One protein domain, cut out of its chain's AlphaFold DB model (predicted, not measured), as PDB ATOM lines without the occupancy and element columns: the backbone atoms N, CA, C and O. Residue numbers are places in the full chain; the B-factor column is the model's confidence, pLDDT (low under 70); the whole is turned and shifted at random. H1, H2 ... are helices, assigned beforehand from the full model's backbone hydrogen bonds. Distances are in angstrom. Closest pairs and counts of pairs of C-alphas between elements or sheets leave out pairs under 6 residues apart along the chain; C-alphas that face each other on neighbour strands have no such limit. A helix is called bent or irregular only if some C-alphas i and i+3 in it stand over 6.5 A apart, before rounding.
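What this domain is: This is residues 2 to 103 of the 394 residues of an uncharacterized protein of Pseudogymnoascus sp. VKM F-4516 (FW-969) (UniProt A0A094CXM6). Four short helices make a loose, zigzag row in which each touches the next one along the chain, H1 to H2 to H3 to H4. At the H1 end a stretch of residues 2 to 26 with no named element leads in, and its residues 2 to 7 stick out; between H3 and H4 the chain folds back through residues 76 to 87, and these two helices run the same way. The printed part has 102 residues with four named helices, in the order H1, H2, H3, H4, and no named strand; the class is all helix, though under half of the residues, 43 of 102, are in named elements. The whole is loose, with a radius of gyration of the C-alphas of 16.1 A, and elongated, spanning 49 by 30 by 22 A.

How they stand to each other: Residues 2 to 7 stand free. H1, residues 27 to 36, touches H2, residues 44 to 56, at a steep tilt of 50 degrees, and they run opposite ways; their closest C-alphas, those of Glu 28 and Val 50, are 5.5 A apart. H2 touches H3, residues 67 to 75, at a steep tilt of 39 degrees, opposite ways, and the two form a helical hairpin; their closest C-alphas, those of Met 55 and Met 68, are 7.3 A apart. H3 touches H4, residues 88 to 98, at a shallow tilt of 28 degrees, the same way; their closest C-alphas, those of Ala 69 and Leu 92, are 4.8 A apart. The helix packing is mostly crossed, but only just, with 1 of these 3 pairs at a shallow tilt. H1 is apart from H3 and H4, and H2 is apart from H4. In H1, H2 and H4 every O i to N i+4 pair is within hydrogen-bond range; in H3 it is 1 of 5, beside 6 of 6 O i to N i+3 pairs.

Where its parts are: H1 begins at C-alpha 27, at (24.429, 41.904, 17.595), and is 14.3 A long from first to last C-alpha. H2, the longest helix with 13 residues, begins at C-alpha 44, at (32.058, 29.749, 27.612), and measures 18.2 A. H3 measures 14.0 A and is neither bent nor irregular, but only just: C-alphas 71 and 74 are 6.1 A apart. H4 measures 15.8 A and ends at C-alpha 98, at (39.325, 31.482, 39.946).

The domain as a whole: The two C-alphas farthest apart, those of Ser 2 and Ser 85, are 52.4 A apart. The printed part has no cut. The links H1 to H2 and H2 to H3 are short, and the link H3 to H4, with 12 residues, is long. The mean pLDDT of the printed part is 73.8; residues 2 to 26, 59 to 61 and 101 are under 70.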
ATOM      1  N   SER A   2      29.806  21.580   0.402       29.64
ATOM      2  CA  SER A   2      30.218  22.809   1.080       29.64
ATOM      3  C   SER A   2      29.871  22.674   2.558       29.64
ATOM      4  O   SER A   2      28.748  22.293   2.887       29.64
ATOM      5  N   LEU A   3      30.830  22.955   3.442       31.20
ATOM      6  CA  LEU A   3      30.541  23.137   4.862       31.20
ATOM      7  C   LEU A   3      29.412  24.175   4.979       31.20
ATOM      8  O   LEU A   3      29.484  25.189   4.278       31.20
ATOM      9  N   PRO A   4      28.367  23.942   5.792       32.66
ATOM     10  CA  PRO A   4      27.373  24.974   6.034       32.66
ATOM     11  C   PRO A   4      28.115  26.195   6.580       32.66
ATOM     12  O   PRO A   4      28.845  26.088   7.570       32.66
ATOM     13  N   ALA A   5      27.984  27.333   5.896       34.19
ATOM     14  CA  ALA A   5      28.409  28.607   6.450       34.19
ATOM     15  C   ALA A   5      27.753  28.720   7.827       34.19
ATOM     16  O   ALA A   5      26.538  28.549   7.959       34.19
ATOM     17  N   ARG A   6      28.569  28.872   8.870       42.00
ATOM     18  CA  ARG A   6      28.056  28.955  10.233       42.00
ATOM     19  C   ARG A   6      27.127  30.172  10.289       42.00
ATOM     20  O   ARG A   6      27.506  31.235   9.813       42.00
ATOM     21  N   ALA A   7      25.921  30.019  10.834       37.09
ATOM     22  CA  ALA A   7      24.844  31.018  10.756       37.09
ATOM     23  C   ALA A   7      25.217  32.433  11.265       37.09
ATOM     24  O   ALA A   7      24.532  33.400  10.958       37.09
ATOM     25  N   TRP A   8      26.322  32.564  11.997       47.56
ATOM     26  CA  TRP A   8      26.868  33.809  12.539       47.56
ATOM     27  C   TRP A   8      27.832  34.562  11.608       47.56
ATOM     28  O   TRP A   8      28.291  35.637  11.963       47.56
ATOM     29  N   THR A   9      28.147  34.048  10.414       41.62
ATOM     30  CA  THR A   9      28.827  34.855   9.378       41.62
ATOM     31  C   THR A   9      27.846  35.683   8.543       41.62
ATOM     32  O   THR A   9      28.270  36.389   7.630       41.62
ATOM     33  N   ALA A  10      26.540  35.557   8.792       43.75
ATOM     34  CA  ALA A  10      25.518  36.335   8.109       43.75
ATOM     35  C   ALA A  10      25.330  37.675   8.844       43.75
ATOM     36  O   ALA A  10      24.881  37.668   9.991       43.75
ATOM     37  N   PRO A  11      25.673  38.816   8.221       51.97
ATOM     38  CA  PRO A  11      25.463  40.117   8.841       51.97
ATOM     39  C   PRO A  11      23.963  40.375   9.046       51.97
ATOM     40  O   PRO A  11      23.144  39.976   8.216       51.97
ATOM     41  N   TYR A  12      23.601  41.041  10.147       50.66
ATOM     42  CA  TYR A  12      22.203  41.346  10.462       50.66
ATOM     43  C   TYR A  12      21.565  42.203   9.362       50.66
ATOM     44  O   TYR A  12      22.011  43.319   9.076       50.66
ATOM     45  N   THR A  13      20.505  41.669   8.761       53.84
ATOM     46  CA  THR A  13      19.646  42.380   7.817       53.84
ATOM     47  C   THR A  13      18.392  42.856   8.535       53.84
ATOM     48  O   THR A  13      17.788  42.079   9.275       53.84
ATOM     49  N   ASP A  14      17.995  44.110   8.332       56.38
ATOM     50  CA  ASP A  14      16.685  44.581   8.792       56.38
ATOM     51  C   ASP A  14      15.532  43.942   7.992       56.38
ATOM     52  O   ASP A  14      15.751  43.186   7.042       56.38
ATOM     53  N   ASP A  15      14.288  44.277   8.349       59.22
ATOM     54  CA  ASP A  15      13.069  43.803   7.672       59.22
ATOM     55  C   ASP A  15      13.002  44.202   6.180       59.22
ATOM     56  O   ASP A  15      12.149  43.709   5.440       59.22
ATOM     57  N   SER A  16      13.908  45.074   5.717       60.72
ATOM     58  CA  SER A  16      14.060  45.463   4.312       60.72
ATOM     59  C   SER A  16      15.118  44.643   3.558       60.72
ATOM     60  O   SER A  16      15.308  44.831   2.356       60.72
ATOM     61  N   GLY A  17      15.793  43.707   4.238       53.41
ATOM     62  CA  GLY A  17      16.875  42.895   3.681       53.41
ATOM     63  C   GLY A  17      18.203  43.646   3.551       53.41
ATOM     64  O   GLY A  17      19.153  43.111   2.974       53.41
ATOM     65  N   ALA A  18      18.299  44.872   4.074       50.16
ATOM     66  CA  ALA A  18      19.512  45.672   4.033       50.16
ATOM     67  C   ALA A  18      20.421  45.313   5.212       50.16
ATOM     68  O   ALA A  18      19.982  45.258   6.360       50.16
ATOM     69  N   VAL A  19      21.708  45.081   4.935       55.12
ATOM     70  CA  VAL A  19      22.716  44.851   5.978       55.12
ATOM     71  C   VAL A  19      22.888  46.131   6.789       55.12
ATOM     72  O   VAL A  19      23.456  47.115   6.309       55.12
ATOM     73  N   VAL A  20      22.403  46.124   8.031       48.47
ATOM     74  CA  VAL A  20      22.518  47.276   8.923       48.47
ATOM     75  C   VAL A  20      23.926  47.284   9.503       48.47
ATOM     76  O   VAL A  20      24.223  46.562  10.452       48.47
ATOM     77  N   GLN A  21      24.802  48.137   8.969       41.47
ATOM     78  CA  GLN A  21      26.075  48.454   9.619       41.47
ATOM     79  C   GLN A  21      25.834  49.341  10.850       41.47
ATOM     80  O   GLN A  21      26.062  50.549  10.846       41.47
ATOM     81  N   GLY A  22      25.323  48.742  11.924       40.06
ATOM     82  CA  GLY A  22      25.293  49.359  13.243       40.06
ATOM     83  C   GLY A  22      26.590  49.048  13.980       40.06
ATOM     84  O   GLY A  22      26.912  47.881  14.158       40.06
ATOM     85  N   LYS A  23      27.324  50.072  14.439       41.34
ATOM     86  CA  LYS A  23      28.466  49.925  15.365       41.34
ATOM     87  C   LYS A  23      28.081  49.031  16.560       41.34
ATOM     88  O   LYS A  23      27.434  49.567  17.456       41.34
ATOM     89  N   GLY A  24      28.429  47.737  16.557       48.91
ATOM     90  CA  GLY A  24      28.453  46.758  17.674       48.91
ATOM     91  C   GLY A  24      27.172  46.498  18.496       48.91
ATOM     92  O   GLY A  24      26.956  45.408  19.007       48.91
ATOM     93  N   ARG A  25      26.254  47.462  18.585       57.50
ATOM     94  CA  ARG A  25      25.281  47.632  19.675       57.50
ATOM     95  C   ARG A  25      24.074  46.701  19.670       57.50
ATOM     96  O   ARG A  25      23.328  46.713  20.639       57.50
ATOM     97  N   LYS A  26      23.802  45.964  18.593       63.31
ATOM     98  CA  LYS A  26      22.596  45.112  18.497       63.31
ATOM     99  C   LYS A  26      22.916  43.632  18.388       63.31
ATOM    100  O   LYS A  26      22.112  42.811  18.812       63.31
ATOM    101  N   GLU A  27      24.073  43.294  17.835       77.19
ATOM    102  CA  GLU A  27      24.429  41.904  17.595       77.19
ATOM    103  C   GLU A  27      24.834  41.199  18.888       77.19
ATOM    104  O   GLU A  27      24.294  40.142  19.184       77.19
ATOM    105  N   GLU A  28      25.680  41.821  19.711       79.50
ATOM    106  CA  GLU A  28      26.149  41.235  20.972       79.50
ATOM    107  C   GLU A  28      24.983  40.966  21.939       79.50
ATOM    108  O   GLU A  28      24.835  39.866  22.468       79.50
ATOM    109  N   PHE A  29      24.077  41.938  22.093       83.12
ATOM    110  CA  PHE A  29      22.863  41.780  22.900       83.12
ATOM    111  C   PHE A  29      21.906  40.733  22.336       83.12
ATOM    112  O   PHE A  29      21.309  39.980  23.106       83.12
ATOM    113  N   ARG A  30      21.765  40.652  21.005       86.19
ATOM    114  CA  ARG A  30      20.966  39.608  20.357       86.19
ATOM    115  C   ARG A  30      21.547  38.227  20.641       86.19
ATOM    116  O   ARG A  30      20.794  37.345  21.030       86.19
ATOM    117  N   LEU A  31      22.862  38.055  20.509       86.25
ATOM    118  CA  LEU A  31      23.546  36.789  20.776       86.25
ATOM    119  C   LEU A  31      23.384  36.357  22.240       86.25
ATOM    120  O   LEU A  31      23.125  35.185  22.505       86.25
ATOM    121  N   LEU A  32      23.460  37.297  23.189       87.81
ATOM    122  CA  LEU A  32      23.179  37.018  24.602       87.81
ATOM    123  C   LEU A  32      21.712  36.629  24.826       87.81
ATOM    124  O   LEU A  32      21.437  35.645  25.511       87.81
ATOM    125  N   ALA A  33      20.763  37.359  24.238       88.38
ATOM    126  CA  ALA A  33      19.338  37.063  24.368       88.38
ATOM    127  C   ALA A  33      18.967  35.708  23.741       88.38
ATOM    128  O   ALA A  33      18.239  34.921  24.345       88.38
ATOM    129  N   GLU A  34      19.498  35.399  22.557       91.44
ATOM    130  CA  GLU A  34      19.356  34.098  21.895       91.44
ATOM    131  C   GLU A  34      19.985  32.977  22.737       91.44
ATOM    132  O   GLU A  34      19.422  31.885  22.823       91.44
ATOM    133  N   HIS A  35      21.099  33.256  23.425       90.56
ATOM    134  CA  HIS A  35      21.720  32.297  24.330       90.56
ATOM    135  C   HIS A  35      20.844  31.965  25.542       90.56
ATOM    136  O   HIS A  35      20.572  30.796  25.816       90.56
ATOM    137  N   PHE A  36      20.350  32.989  26.239       89.25
ATOM    138  CA  PHE A  36      19.513  32.804  27.427       89.25
ATOM    139  C   PHE A  36      18.087  32.333  27.113       89.25
ATOM    140  O   PHE A  36      17.455  31.710  27.964       89.25
ATOM    141  N   SER A  37      17.583  32.578  25.901       91.12
ATOM    142  CA  SER A  37      16.302  32.029  25.426       91.12
ATOM    143  C   SER A  37      16.404  30.587  24.916       91.12
ATOM    144  O   SER A  37      15.379  29.971  24.629       91.12
ATOM    145  N   GLY A  38      17.618  30.030  24.821       89.25
ATOM    146  CA  GLY A  38      17.858  28.658  24.371       89.25
ATOM    147  C   GLY A  38      17.815  28.467  22.852       89.25
ATOM    148  O   GLY A  38      17.814  27.328  22.387       89.25
ATOM    149  N   LEU A  39      17.792  29.554  22.074       89.06
ATOM    150  CA  LEU A  39      17.856  29.517  20.608       89.06
ATOM    151  C   LEU A  39      19.284  29.265  20.103       89.06
ATOM    152  O   LEU A  39      19.474  28.634  19.063       89.06
ATOM    153  N   LEU A  40      20.284  29.736  20.853       87.12
ATOM    154  CA  LEU A  40      21.705  29.602  20.547       87.12
ATOM    155  C   LEU A  40      22.460  29.038  21.757       87.12
ATOM    156  O   LEU A  40      22.193  29.383  22.903       87.12
ATOM    157  N   THR A  41      23.456  28.188  21.533       87.44
ATOM    158  CA  THR A  41      24.358  27.741  22.607       87.44
ATOM    159  C   THR A  41      25.755  28.276  22.331       87.44
ATOM    160  O   THR A  41      26.452  27.786  21.449       87.44
ATOM    161  N   LEU A  42      26.138  29.329  23.057       85.00
ATOM    162  CA  LEU A  42      27.482  29.892  23.009       85.00
ATOM    163  C   LEU A  42      28.424  29.049  23.871       85.00
ATOM    164  O   LEU A  42      28.042  28.575  24.945       85.00
ATOM    165  N   THR A  43      29.665  28.876  23.416       85.75
ATOM    166  CA  THR A  43      30.727  28.335  24.276       85.75
ATOM    167  C   THR A  43      31.045  29.317  25.407       85.75
ATOM    168  O   THR A  43      30.721  30.497  25.317       85.75
ATOM    169  N   ARG A  44      31.697  28.864  26.486       83.69
ATOM    170  CA  ARG A  44      32.058  29.749  27.612       83.69
ATOM    171  C   ARG A  44      32.933  30.921  27.164       83.69
ATOM    172  O   ARG A  44      32.669  32.055  27.554       83.69
ATOM    173  N   LEU A  45      33.918  30.652  26.309       83.56
ATOM    174  CA  LEU A  45      34.782  31.668  25.710       83.56
ATOM    175  C   LEU A  45      34.001  32.687  24.866       83.56
ATOM    176  O   LEU A  45      34.207  33.891  25.015       83.56
ATOM    177  N   GLU A  46      33.093  32.216  24.007       82.06
ATOM    178  CA  GLU A  46      32.247  33.087  23.182       82.06
ATOM    179  C   GLU A  46      31.297  33.907  24.056       82.06
ATOM    180  O   GLU A  46      31.261  35.127  23.927       82.06
ATOM    181  N   LEU A  47      30.602  33.271  25.003       86.44
ATOM    182  CA  LEU A  47      29.702  33.933  25.945       86.44
ATOM    183  C   LEU A  47      30.420  35.047  26.707       86.44
ATOM    184  O   LEU A  47      29.904  36.157  26.792       86.44
ATOM    185  N   PHE A  48      31.619  34.768  27.220       84.38
ATOM    186  CA  PHE A  48      32.415  35.760  27.929       84.38
ATOM    187  C   PHE A  48      32.801  36.926  27.020       84.38
ATOM    188  O   PHE A  48      32.628  38.081  27.396       84.38
ATOM    189  N   SER A  49      33.293  36.637  25.812       80.62
ATOM    190  CA  SER A  49      33.700  37.675  24.861       80.62
ATOM    191  C   SER A  49      32.532  38.561  24.418       80.62
ATOM    192  O   SER A  49      32.664  39.782  24.406       80.62
ATOM    193  N   VAL A  50      31.369  37.968  24.141       83.06
ATOM    194  CA  VAL A  50      30.160  38.688  23.730       83.06
ATOM    195  C   VAL A  50      29.602  39.503  24.896       83.06
ATOM    196  O   VAL A  50      29.232  40.656  24.707       83.06
ATOM    197  N   ALA A  51      29.574  38.943  26.108       84.75
ATOM    198  CA  ALA A  51      29.129  39.660  27.299       84.75
ATOM    199  C   ALA A  51      30.005  40.874  27.602       84.75
ATOM    200  O   ALA A  51      29.506  41.952  27.909       84.75
ATOM    201  N   LEU A  52      31.315  40.703  27.484       81.56
ATOM    202  CA  LEU A  52      32.284  41.759  27.700       81.56
ATOM    203  C   LEU A  52      32.184  42.866  26.638       81.56
ATOM    204  O   LEU A  52      32.218  44.042  26.996       81.56
ATOM    205  N   GLY A  53      31.993  42.501  25.364       78.25
ATOM    206  CA  GLY A  53      31.682  43.451  24.289       78.25
ATOM    207  C   GLY A  53      30.399  44.235  24.576       78.25
ATOM    208  O   GLY A  53      30.423  45.465  24.622       78.25
ATOM    209  N   ALA A  54      29.322  43.524  24.929       79.62
ATOM    210  CA  ALA A  54      28.033  44.126  25.254       79.62
ATOM    211  C   ALA A  54      28.121  45.093  26.445       79.62
ATOM    212  O   ALA A  54      27.521  46.166  26.410       79.62
ATOM    213  N   MET A  55      28.881  44.750  27.492       78.06
ATOM    214  CA  MET A  55      29.055  45.637  28.646       78.06
ATOM    215  C   MET A  55      29.882  46.877  28.319       78.06
ATOM    216  O   MET A  55      29.535  47.956  28.785       78.06
ATOM    217  N   ARG A  56      30.911  46.765  27.471       74.12
ATOM    218  CA  ARG A  56      31.660  47.938  26.986       74.12
ATOM    219  C   ARG A  56      30.834  48.838  26.073       74.12
ATOM    220  O   ARG A  56      31.091  50.035  26.000       74.12
ATOM    221  N   ALA A  57      29.847  48.278  25.380       71.25
ATOM    222  CA  ALA A  57      28.919  49.053  24.569       71.25
ATOM    223  C   ALA A  57      27.904  49.855  25.408       71.25
ATOM    224  O   ALA A  57      27.257  50.757  24.867       71.25
ATOM    225  N   LEU A  58      27.744  49.538  26.699       71.25
ATOM    226  CA  LEU A  58      26.890  50.287  27.618       71.25
ATOM    227  C   LEU A  58      27.659  51.463  28.217       71.25
ATOM    228  O   LEU A  58      28.755  51.307  28.748       71.25
ATOM    229  N   GLU A  59      27.038  52.641  28.205       62.81
ATOM    230  CA  GLU A  59      27.485  53.761  29.033       62.81
ATOM    231  C   GLU A  59      27.156  53.436  30.496       62.81
ATOM    232  O   GLU A  59      26.032  53.622  30.964       62.81
ATOM    233  N   PHE A  60      28.135  52.873  31.201       66.44
ATOM    234  CA  PHE A  60      28.055  52.561  32.622       66.44
ATOM    235  C   PHE A  60      28.854  53.585  33.434       66.44
ATOM    236  O   PHE A  60      29.925  54.021  33.014       66.44
ATOM    237  N   TYR A  61      28.336  53.952  34.607       68.75
ATOM    238  CA  TYR A  61      29.063  54.748  35.595       68.75
ATOM    239  C   TYR A  61      29.678  53.797  36.627       68.75
ATOM    240  O   TYR A  61      28.950  53.350  37.518       68.75
ATOM    241  N   PRO A  62      30.975  53.456  36.515       70.75
ATOM    242  CA  PRO A  62      31.636  52.620  37.506       70.75
ATOM    243  C   PRO A  62      31.704  53.331  38.856       70.75
ATOM    244  O   PRO A  62      32.087  54.499  38.938       70.75
ATOM    245  N   PHE A  63      31.328  52.618  39.918       78.00
ATOM    246  CA  PHE A  63      31.617  53.023  41.291       78.00
ATOM    247  C   PHE A  63      33.076  52.705  41.642       78.00
ATOM    248  O   PHE A  63      33.694  53.448  42.403       78.00
ATOM    249  N   GLN A  64      33.618  51.620  41.082       83.44
ATOM    250  CA  GLN A  64      35.015  51.192  41.182       83.44
ATOM    251  C   GLN A  64      35.549  50.765  39.809       83.44
ATOM    252  O   GLN A  64      34.799  50.269  38.966       83.44
ATOM    253  N   ASP A  65      36.861  50.894  39.599       79.31
ATOM    254  CA  ASP A  65      37.509  50.558  38.322       79.31
ATOM    255  C   ASP A  65      37.328  49.071  37.939       79.31
ATOM    256  O   ASP A  65      37.233  48.729  36.760       79.31
ATOM    257  N   GLY A  66      37.213  48.180  38.933       80.19
ATOM    258  CA  GLY A  66      36.972  46.744  38.757       80.19
ATOM    259  C   GLY A  66      35.518  46.328  38.484       80.19
ATOM    260  O   GLY A  66      35.278  45.159  38.168       80.19
ATOM    261  N   ASP A  67      34.541  47.236  38.581       83.50
ATOM    262  CA  ASP A  67      33.107  46.894  38.566       83.50
ATOM    263  C   ASP A  67      32.680  46.142  37.307       83.50
ATOM    264  O   ASP A  67      31.886  45.204  37.376       83.50
ATOM    265  N   MET A  68      33.220  46.524  36.149       81.25
ATOM    266  CA  MET A  68      32.860  45.882  34.888       81.25
ATOM    267  C   MET A  68      33.321  44.420  34.853       81.25
ATOM    268  O   MET A  68      32.563  43.542  34.449       81.25
ATOM    269  N   ALA A  69      34.540  44.133  35.312       82.94
ATOM    270  CA  ALA A  69      35.013  42.759  35.417       82.94
ATOM    271  C   ALA A  69      34.158  41.977  36.422       82.94
ATOM    272  O   ALA A  69      33.724  40.864  36.145       82.94
ATOM    273  N   TYR A  70      33.836  42.584  37.560       86.50
ATOM    274  CA  TYR A  70      33.038  41.944  38.594       86.50
ATOM    275  C   TYR A  70      31.567  41.733  38.217       86.50
ATOM    276  O   TYR A  70      30.977  40.736  38.629       86.50
ATOM    277  N   ALA A  71      30.993  42.552  37.336       85.12
ATOM    278  CA  ALA A  71      29.677  42.300  36.756       85.12
ATOM    279  C   ALA A  71      29.640  40.999  35.926       85.12
ATOM    280  O   ALA A  71      28.643  40.270  35.968       85.12
ATOM    281  N   LEU A  72      30.747  40.628  35.258       84.75
ATOM    282  CA  LEU A  72      30.853  39.348  34.533       84.75
ATOM    283  C   LEU A  72      30.782  38.126  35.458       84.75
ATOM    284  O   LEU A  72      30.451  37.039  34.982       84.75
ATOM    285  N   MET A  73      31.007  38.272  36.772       84.81
ATOM    286  CA  MET A  73      30.813  37.176  37.735       84.81
ATOM    287  C   MET A  73      29.418  36.557  37.657       84.81
ATOM    288  O   MET A  73      29.255  35.377  37.960       84.81
ATOM    289  N   GLY A  74      28.400  37.339  37.279       83.25
ATOM    290  CA  GLY A  74      27.030  36.845  37.146       83.25
ATOM    291  C   GLY A  74      26.888  35.734  36.101       83.25
ATOM    292  O   GLY A  74      25.995  34.899  36.221       83.25
ATOM    293  N   LEU A  75      27.790  35.707  35.118       81.69
ATOM    294  CA  LEU A  75      27.807  34.762  34.001       81.69
ATOM    295  C   LEU A  75      28.719  33.554  34.253       81.69
ATOM    296  O   LEU A  75      28.690  32.588  33.490       81.69
ATOM    297  N   LEU A  76      29.534  33.604  35.308       83.25
ATOM    298  CA  LEU A  76      30.514  32.580  35.645       83.25
ATOM    299  C   LEU A  76      30.079  31.754  36.860       83.25
ATOM    300  O   LEU A  76      29.159  32.098  37.600       83.25
ATOM    301  N   THR A  77      30.730  30.606  37.044       82.12
ATOM    302  CA  THR A  77      30.345  29.630  38.075       82.12
ATOM    303  C   THR A  77      30.784  30.057  39.476       82.12
ATOM    304  O   THR A  77      30.026  29.906  40.431       82.12
ATOM    305  N   LYS A  78      32.004  30.581  39.611       84.69
ATOM    306  CA  LYS A  78      32.569  31.084  40.864       84.69
ATOM    307  C   LYS A  78      32.540  32.603  40.897       84.69
ATOM    308  O   LYS A  78      32.729  33.276  39.884       84.69
ATOM    309  N   ARG A  79      32.342  33.122  42.102       85.94
ATOM    310  CA  ARG A  79      32.260  34.552  42.386       85.94
ATOM    311  C   ARG A  79      33.360  34.908  43.390       85.94
ATOM    312  O   ARG A  79      33.172  34.605  44.571       85.94
ATOM    313  N   PRO A  80      34.490  35.469  42.926       84.56
ATOM    314  CA  PRO A  80      35.541  35.969  43.803       84.56
ATOM    315  C   PRO A  80      35.013  36.990  44.804       84.56
ATOM    316  O   PRO A  80      34.032  37.690  44.539       84.56
ATOM    317  N   SER A  81      35.710  37.145  45.928       84.31
ATOM    318  CA  SER A  81      35.516  38.323  46.771       84.31
ATOM    319  C   SER A  81      35.981  39.571  46.021       84.31
ATOM    320  O   SER A  81      37.115  39.617  45.542       84.31
ATOM    321  N   MET A  82      35.108  40.571  45.949       84.31
ATOM    322  CA  MET A  82      35.416  41.870  45.364       84.31
ATOM    323  C   MET A  82      36.439  42.613  46.230       84.31
ATOM    324  O   MET A  82      36.245  42.732  47.441       84.31
ATOM    325  N   ASP A  83      37.495  43.125  45.608       85.12
ATOM    326  CA  ASP A  83      38.444  44.045  46.236       85.12
ATOM    327  C   ASP A  83      38.262  45.436  45.633       85.12
ATOM    328  O   ASP A  83      38.292  45.607  44.416       85.12
ATOM    329  N   SER A  84      38.068  46.428  46.500       82.56
ATOM    330  CA  SER A  84      37.852  47.817  46.101       82.56
ATOM    331  C   SER A  84      39.098  48.516  45.568       82.56
ATOM    332  O   SER A  84      38.991  49.617  45.037       82.56
ATOM    333  N   SER A  85      40.277  47.926  45.770       85.12
ATOM    334  CA  SER A  85      41.549  48.464  45.284       85.12
ATOM    335  C   SER A  85      41.964  47.926  43.915       85.12
ATOM    336  O   SER A  85      42.944  48.414  43.352       85.12
ATOM    337  N   ASP A  86      41.224  46.958  43.367       83.38
ATOM    338  CA  ASP A  86      41.561  46.344  42.091       83.38
ATOM    339  C   ASP A  86      41.322  47.295  40.918       83.38
ATOM    340  O   ASP A  86      40.244  47.880  40.763       83.38
ATOM    341  N   SER A  87      42.297  47.339  40.012       84.69
ATOM    342  CA  SER A  87      42.068  47.872  38.673       84.69
ATOM    343  C   SER A  87      41.158  46.944  37.855       84.69
ATOM    344  O   SER A  87      41.027  45.750  38.143       84.69
ATOM    345  N   GLU A  88      40.582  47.466  36.769       82.06
ATOM    346  CA  GLU A  88      39.780  46.697  35.802       82.06
ATOM    347  C   GLU A  88      40.489  45.395  35.375       82.06
ATOM    348  O   GLU A  88      39.877  44.326  35.301       82.06
ATOM    349  N   GLN A  89      41.802  45.464  35.127       80.25
ATOM    350  CA  GLN A  89      42.574  44.326  34.623       80.25
ATOM    351  C   GLN A  89      42.908  43.329  35.733       80.25
ATOM    352  O   GLN A  89      42.894  42.121  35.491       80.25
ATOM    353  N   GLN A  90      43.172  43.812  36.949       86.12
ATOM    354  CA  GLN A  90      43.394  42.954  38.112       86.12
ATOM    355  C   GLN A  90      42.123  42.190  38.486       86.12
ATOM    356  O   GLN A  90      42.179  40.971  38.665       86.12
ATOM    357  N   ALA A  91      40.977  42.876  38.519       87.19
ATOM    358  CA  ALA A  91      39.677  42.275  38.793       87.19
ATOM    359  C   ALA A  91      39.322  41.207  37.745       87.19
ATOM    360  O   ALA A  91      38.927  40.092  38.097       87.19
ATOM    361  N   LEU A  92      39.535  41.501  36.454       84.69
ATOM    362  CA  LEU A  92      39.317  40.540  35.369       84.69
ATOM    363  C   LEU A  92      40.234  39.326  35.498       84.69
ATOM    364  O   LEU A  92      39.797  38.182  35.365       84.69
ATOM    365  N   ALA A  93      41.515  39.569  35.756       85.06
ATOM    366  CA  ALA A  93      42.474  38.496  35.866       85.06
ATOM    367  C   ALA A  93      42.145  37.597  37.070       85.06
ATOM    368  O   ALA A  93      42.170  36.371  36.953       85.06
ATOM    369  N   ARG A  94      41.758  38.178  38.212       86.88
ATOM    370  CA  ARG A  94      41.345  37.419  39.399       86.88
ATOM    371  C   ARG A  94      40.113  36.572  39.099       86.88
ATOM    372  O   ARG A  94      40.093  35.379  39.399       86.88
ATOM    373  N   LEU A  95      39.128  37.165  38.426       87.19
ATOM    374  CA  LEU A  95      37.918  36.479  37.996       87.19
ATOM    375  C   LEU A  95      38.214  35.259  37.119       87.19
ATOM    376  O   LEU A  95      37.671  34.178  37.364       87.19
ATOM    377  N   CYS A  96      39.060  35.429  36.104       84.81
ATOM    378  CA  CYS A  96      39.397  34.373  35.155       84.81
ATOM    379  C   CYS A  96      40.261  33.268  35.781       84.81
ATOM    380  O   CYS A  96      40.061  32.099  35.440       84.81
ATOM    381  N   LEU A  97      41.170  33.609  36.706       86.19
ATOM    382  CA  LEU A  97      41.989  32.632  37.433       86.19
ATOM    383  C   LEU A  97      41.148  31.734  38.343       86.19
ATOM    384  O   LEU A  97      41.355  30.522  38.376       86.19
ATOM    385  N   GLU A  98      40.171  32.290  39.061       85.88
ATOM    386  CA  GLU A  98      39.325  31.482  39.946       85.88
ATOM    387  C   GLU A  98      38.365  30.562  39.183       85.88
ATOM    388  O   GLU A  98      38.056  29.451  39.640       85.88
ATOM    389  N   ASN A  99      37.886  31.027  38.028       80.50
ATOM    390  CA  ASN A  99      36.885  30.345  37.216       80.50
ATOM    391  C   ASN A  99      37.456  29.376  36.172       80.50
ATOM    392  O   ASN A  99      36.659  28.791  35.444       80.50
ATOM    393  N   ASP A 100      38.785  29.224  36.081       72.12
ATOM    394  CA  ASP A 100      39.474  28.463  35.020       72.12
ATOM    395  C   ASP A 100      38.844  28.736  33.641       72.12
ATOM    396  O   ASP A 100      38.327  27.855  32.950       72.12
ATOM    397  N   SER A 101      38.737  30.027  33.308       66.50
ATOM    398  CA  SER A 101      37.921  30.499  32.184       66.50
ATOM    399  C   SER A 101      38.653  30.325  30.858       66.50
ATOM    400  O   SER A 101      39.163  31.289  30.293       66.50
ATOM    401  N   ASP A 102      38.754  29.079  30.394       79.31
ATOM    402  CA  ASP A 102      39.294  28.661  29.096       79.31
ATOM    403  C   ASP A 102      40.690  29.211  28.746       79.31
ATOM    404  O   ASP A 102      41.096  29.063  27.598       79.31
ATOM    405  N   ARG A 103      41.448  29.812  29.676       86.88
ATOM    406  CA  ARG A 103      42.682  30.600  29.443       86.88
ATOM    407  C   ARG A 103      42.479  31.947  28.731       86.88
ATOM    408  O   ARG A 103      43.175  32.284  27.771       86.88
TER     409      ARG A 103